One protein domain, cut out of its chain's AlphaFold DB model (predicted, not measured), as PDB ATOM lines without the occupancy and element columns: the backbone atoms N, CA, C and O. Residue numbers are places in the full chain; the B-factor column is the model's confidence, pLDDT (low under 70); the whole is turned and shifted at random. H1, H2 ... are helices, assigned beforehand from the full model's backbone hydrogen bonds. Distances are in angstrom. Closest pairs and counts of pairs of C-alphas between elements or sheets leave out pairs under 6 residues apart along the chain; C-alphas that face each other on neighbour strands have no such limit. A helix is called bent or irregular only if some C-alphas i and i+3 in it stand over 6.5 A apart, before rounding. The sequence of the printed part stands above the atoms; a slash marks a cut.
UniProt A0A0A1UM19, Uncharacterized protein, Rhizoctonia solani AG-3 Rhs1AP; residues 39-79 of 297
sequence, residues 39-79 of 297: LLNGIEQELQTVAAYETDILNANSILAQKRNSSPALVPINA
ATOM      1  N   LEU A  39       1.946  -7.163 -43.595       77.94
ATOM      2  CA  LEU A  39       1.847  -6.272 -42.435       77.94
ATOM      3  C   LEU A  39       0.613  -6.603 -41.582       77.94
ATOM      4  O   LEU A  39       0.729  -6.716 -40.366       77.94
ATOM      5  N   LEU A  40      -0.544  -6.829 -42.212       80.19
ATOM      6  CA  LEU A  40      -1.775  -7.227 -41.522       80.19
ATOM      7  C   LEU A  40      -1.636  -8.589 -40.823       80.19
ATOM      8  O   LEU A  40      -2.049  -8.726 -39.676       80.19
ATOM      9  N   ASN A  41      -0.990  -9.567 -41.468       84.06
ATOM     10  CA  ASN A  41      -0.690 -10.858 -40.839       84.06
ATOM     11  C   ASN A  41       0.279 -10.713 -39.654       84.06
ATOM     12  O   ASN A  41       0.114 -11.395 -38.646       84.06
ATOM     13  N   GLY A  42       1.267  -9.818 -39.759       85.19
ATOM     14  CA  GLY A  42       2.175  -9.498 -38.659       85.19
ATOM     15  C   GLY A  42       1.451  -8.863 -37.469       85.19
ATOM     16  O   GLY A  42       1.713  -9.242 -36.333       85.19
ATOM     17  N   ILE A  43       0.496  -7.959 -37.721       86.31
ATOM     18  CA  ILE A  43      -0.348  -7.362 -36.671       86.31
ATOM     19  C   ILE A  43      -1.198  -8.435 -35.983       86.31
ATOM     20  O   ILE A  43      -1.243  -8.474 -34.758       86.31
ATOM     21  N   GLU A  44      -1.835  -9.328 -36.744       88.06
ATOM     22  CA  GLU A  44      -2.638 -10.421 -36.180       88.06
ATOM     23  C   GLU A  44      -1.787 -11.371 -35.318       88.06
ATOM     24  O   GLU A  44      -2.178 -11.742 -34.212       88.06
ATOM     25  N   GLN A  45      -0.583 -11.724 -35.782       91.00
ATOM     26  CA  GLN A  45       0.357 -12.534 -35.007       91.00
ATOM     27  C   GLN A  45       0.822 -11.815 -33.729       91.00
ATOM     28  O   GLN A  45       0.966 -12.442 -32.674       91.00
ATOM     29  N   GLU A  46       1.033 -10.500 -33.792       92.31
ATOM     30  CA  GLU A  46       1.414  -9.718 -32.619       92.31
ATOM     31  C   GLU A  46       0.262  -9.621 -31.609       92.31
ATOM     32  O   GLU A  46       0.497  -9.754 -30.411       92.31
ATOM     33  N   LEU A  47      -0.994  -9.503 -32.056       91.44
ATOM     34  CA  LEU A  47      -2.163  -9.557 -31.165       91.44
ATOM     35  C   LEU A  47      -2.236 -10.884 -30.395       91.44
ATOM     36  O   LEU A  47      -2.501 -10.886 -29.190       91.44
ATOM     37  N   GLN A  48      -1.939 -12.007 -31.054       93.75
ATOM     38  CA  GLN A  48      -1.840 -13.309 -30.384       93.75
ATOM     39  C   GLN A  48      -0.689 -13.347 -29.369       93.75
ATOM     40  O   GLN A  48      -0.826 -13.922 -28.288       93.75
ATOM     41  N   THR A  49       0.432 -12.703 -29.690       92.38
ATOM     42  CA  THR A  49       1.601 -12.613 -28.806       92.38
ATOM     43  C   THR A  49       1.305 -11.750 -27.573       92.38
ATOM     44  O   THR A  49       1.633 -12.144 -26.454       92.38
ATOM     45  N   VAL A  50       0.594 -10.630 -27.732       92.94
ATOM     46  CA  VAL A  50       0.129  -9.790 -26.615       92.94
ATOM     47  C   VAL A  50      -0.785 -10.572 -25.675       92.94
ATOM     48  O   VAL A  50      -0.598 -10.508 -24.460       92.94
ATOM     49  N   ALA A  51      -1.712 -11.375 -26.205       94.06
ATOM     50  CA  ALA A  51      -2.559 -12.237 -25.378       94.06
ATOM     51  C   ALA A  51      -1.741 -13.271 -24.570       94.06
ATOM     52  O   ALA A  51      -2.069 -13.584 -23.418       94.06
ATOM     53  N   ALA A  52      -0.637 -13.777 -25.133       94.44
ATOM     54  CA  ALA A  52       0.297 -14.628 -24.398       94.44
ATOM     55  C   ALA A  52       1.011 -13.852 -23.272       94.44
ATOM     56  O   ALA A  52       1.069 -14.339 -22.142       94.44
ATOM     57  N   TYR A  53       1.463 -12.618 -23.524       93.25
ATOM     58  CA  TYR A  53       2.058 -11.766 -22.487       93.25
ATOM     59  C   TYR A  53       1.087 -11.443 -21.350       93.25
ATOM     60  O   TYR A  53       1.486 -11.465 -20.185       93.25
ATOM     61  N   GLU A  54      -0.186 -11.177 -21.647       94.94
ATOM     62  CA  GLU A  54      -1.214 -10.984 -20.618       94.94
ATOM     63  C   GLU A  54      -1.329 -12.216 -19.715       94.94
ATOM     64  O   GLU A  54      -1.336 -12.096 -18.486       94.94
ATOM     65  N   THR A  55      -1.335 -13.407 -20.316       95.25
ATOM     66  CA  THR A  55      -1.358 -14.677 -19.583       95.25
ATOM     67  C   THR A  55      -0.129 -14.822 -18.678       95.25
ATOM     68  O   THR A  55      -0.263 -15.168 -17.500       95.25
ATOM     69  N   ASP A  56       1.064 -14.493 -19.175       93.94
ATOM     70  CA  ASP A  56       2.305 -14.550 -18.396       93.94
ATOM     71  C   ASP A  56       2.337 -13.531 -17.247       93.94
ATOM     72  O   ASP A  56       2.790 -13.847 -16.141       93.94
ATOM     73  N   ILE A  57       1.801 -12.325 -17.456       94.06
ATOM     74  CA  ILE A  57       1.664 -11.301 -16.410       94.06
ATOM     75  C   ILE A  57       0.688 -11.766 -15.325       94.06
ATOM     76  O   ILE A  57       0.984 -11.638 -14.131       94.06
ATOM     77  N   LEU A  58      -0.454 -12.341 -15.713       94.12
ATOM     78  CA  LEU A  58      -1.416 -12.919 -14.772       94.12
ATOM     79  C   LEU A  58      -0.783 -14.061 -13.963       94.12
ATOM     80  O   LEU A  58      -0.955 -14.119 -12.740       94.12
ATOM     81  N   ASN A  59       0.018 -14.913 -14.605       94.94
ATOM     82  CA  ASN A  59       0.781 -15.969 -13.938       94.94
ATOM     83  C   ASN A  59       1.792 -15.398 -12.931       94.94
ATOM     84  O   ASN A  59       1.834 -15.838 -11.777       94.94
ATOM     85  N   ALA A  60       2.565 -14.380 -13.317       93.62
ATOM     86  CA  ALA A  60       3.513 -13.713 -12.425       93.62
ATOM     87  C   ALA A  60       2.811 -13.087 -11.206       93.62
ATOM     88  O   ALA A  60       3.276 -13.241 -10.070       93.62
ATOM     89  N   ASN A  61       1.662 -12.439 -11.417       92.94
ATOM     90  CA  ASN A  61       0.848 -11.879 -10.340       92.94
ATOM     91  C   ASN A  61       0.341 -12.975  -9.386       92.94
ATOM     92  O   ASN A  61       0.476 -12.842  -8.169       92.94
ATOM     93  N   SER A  62      -0.158 -14.092  -9.921       90.50
ATOM     94  CA  SER A  62      -0.598 -15.250  -9.131       90.50
ATOM     95  C   SER A  62       0.518 -15.791  -8.226       90.50
ATOM     96  O   SER A  62       0.297 -16.005  -7.030       90.50
ATOM     97  N   ILE A  63       1.746 -15.918  -8.745       92.25
ATOM     98  CA  ILE A  63       2.920 -16.371  -7.975       92.25
ATOM     99  C   ILE A  63       3.236 -15.405  -6.823       92.25
ATOM    100  O   ILE A  63       3.447 -15.828  -5.680       92.25
ATOM    101  N   LEU A  64       3.253 -14.095  -7.092       91.25
ATOM    102  CA  LEU A  64       3.519 -13.077  -6.070       91.25
ATOM    103  C   LEU A  64       2.410 -13.025  -5.014       91.25
ATOM    104  O   LEU A  64       2.701 -12.976  -3.814       91.25
ATOM    105  N   ALA A  65       1.149 -13.091  -5.438       89.19
ATOM    106  CA  ALA A  65      -0.010 -13.135  -4.555       89.19
ATOM    107  C   ALA A  65       0.008 -14.389  -3.667       89.19
ATOM    108  O   ALA A  65      -0.205 -14.295  -2.455       89.19
ATOM    109  N   GLN A  66       0.341 -15.553  -4.229       88.06
ATOM    110  CA  GLN A  66       0.525 -16.788  -3.471       88.06
ATOM    111  C   GLN A  66       1.634 -16.631  -2.429       88.06
ATOM    112  O   GLN A  66       1.430 -16.971  -1.259       88.06
ATOM    113  N   LYS A  67       2.789 -16.066  -2.811       89.62
ATOM    114  CA  LYS A  67       3.901 -15.856  -1.877       89.62
ATOM    115  C   LYS A  67       3.519 -14.897  -0.752       89.62
ATOM    116  O   LYS A  67       3.781 -15.214   0.410       89.62
ATOM    117  N   ARG A  68       2.848 -13.785  -1.072       89.38
ATOM    118  CA  ARG A  68       2.299 -12.837  -0.090       89.38
ATOM    119  C   ARG A  68       1.367 -13.544   0.890       89.38
ATOM    120  O   ARG A  68       1.579 -13.451   2.094       89.38
ATOM    121  N   ASN A  69       0.391 -14.293   0.382       86.38
ATOM    122  CA  ASN A  69      -0.596 -14.994   1.201       86.38
ATOM    123  C   ASN A  69       0.034 -16.107   2.052       86.38
ATOM    124  O   ASN A  69      -0.436 -16.375   3.151       86.38
ATOM    125  N   SER A  70       1.118 -16.735   1.602       84.00
ATOM    126  CA  SER A  70       1.829 -17.743   2.398       84.00
ATOM    127  C   SER A  70       2.706 -17.165   3.514       84.00
ATOM    128  O   SER A  70       3.159 -17.926   4.362       84.00
ATOM    129  N   SER A  71       2.974 -15.853   3.515       88.62
ATOM    130  CA  SER A  71       3.899 -15.209   4.452       88.62
ATOM    131  C   SER A  71       3.168 -14.675   5.690       88.62
ATOM    132  O   SER A  71       2.451 -13.675   5.577       88.62
ATOM    133  N   PRO A  72       3.391 -15.246   6.890       84.88
ATOM    134  CA  PRO A  72       2.796 -14.739   8.128       84.88
ATOM    135  C   PRO A  72       3.235 -13.307   8.466       84.88
ATOM    136  O   PRO A  72       2.504 -12.580   9.125       84.88
ATOM    137  N   ALA A  73       4.406 -12.880   7.981       89.44
ATOM    138  CA  ALA A  73       4.908 -11.522   8.180       89.44
ATOM    139  C   ALA A  73       4.123 -10.466   7.382       89.44
ATOM    140  O   ALA A  73       4.038  -9.318   7.803       89.44
ATOM    141  N   LEU A  74       3.554 -10.842   6.228       88.12
ATOM    142  CA  LEU A  74       2.776  -9.935   5.371       88.12
ATOM    143  C   LEU A  74       1.270 -10.080   5.584       88.12
ATOM    144  O   LEU A  74       0.521  -9.123   5.398       88.12
ATOM    145  N   VAL A  75       0.822 -11.285   5.937       89.31
ATOM    146  CA  VAL A  75      -0.585 -11.612   6.167       89.31
ATOM    147  C   VAL A  75      -0.695 -12.339   7.515       89.31
ATOM    148  O   VAL A  75      -0.748 -13.569   7.547       89.31
ATOM    149  N   PRO A  76      -0.734 -11.598   8.644       88.00
ATOM    150  CA  PRO A  76      -0.679 -12.178   9.992       88.00
ATOM    151  C   PRO A  76      -1.812 -13.155  10.305       88.00
ATOM    152  O   PRO A  76      -1.619 -14.115  11.042       88.00
ATOM    153  N   ILE A  77      -2.987 -12.971   9.696       88.19
ATOM    154  CA  ILE A  77      -4.121 -13.894   9.856       88.19
ATOM    155  C   ILE A  77      -3.801 -15.312   9.357       88.19
ATOM    156  O   ILE A  77      -4.352 -16.288   9.857       88.19
ATOM    157  N   ASN A  78      -2.844 -15.452   8.434       85.88
ATOM    158  CA  ASN A  78      -2.361 -16.750   7.974       85.88
ATOM    159  C   ASN A  78      -1.301 -17.354   8.920       85.88
ATOM    160  O   ASN A  78      -0.765 -18.418   8.630       85.88
ATOM    161  N   ALA A  79      -0.996 -16.734  10.061       88.62
ATOM    162  CA  ALA A  79      -0.250 -17.385  11.141       88.62
ATOM    163  C   ALA A  79      -1.151 -18.286  12.008       88.62
ATOM    164  O   ALA A  79      -0.660 -19.213  12.646       88.62
TER     165      ALA A  79
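This is residues 39 to 79 of the 297 residues of an uncharacterized protein of Rhizoctonia solani AG-3 Rhs1AP (UniProt A0A0A1UM19). Picture one long, single helix, H1, standing free along most of its length, with a small curled piece after its last residue, where the printed part ends: a tight link and the short helix H2 of 4 residues. H1 makes the length of a rod whose C-alphas span 54 by 9 by 8 A. The printed part has 41 residues with two named helices, H1 then H2, and no named strand, and its class is all helix. It is extended, with a radius of gyration of the C-alphas of 17.2 A.

Start at Leu 39 and go along H1, residues 39 to 70; its residues 39 to 68 stand free, with no C-alpha 8 or more apart along the chain within 10 A. Look at its backbone: every O i to N i+4 pair in H1 is within hydrogen-bond range. Beyond it, a tight link of 5 residues leads to H2, residues 76 to 79, which is too short for such a pair; its one O i to N i+3 pair is within range. H1 and H2 are close but not clearly touching, with 2 pairs of C-alphas within 8 A. Their closest C-alphas are those of Ser 70 and Asn 78, 7.0 A apart.

Find C-alpha 39 at (1.847, -6.272, -42.435); from there H1 runs 46.3 A to C-alpha 70 at (1.829, -17.743, 2.398), and it is not bent. H2 begins at Pro 76 and ends at C-alpha 79, at (-0.250, -17.385, 11.141).

The two C-alphas farthest apart are those of Leu 39 and Ala 79, the first and last printed, at 54.8 A. The printed part has no cut. The mean pLDDT of the printed part is 89.8, and no printed residue of this model is under 70.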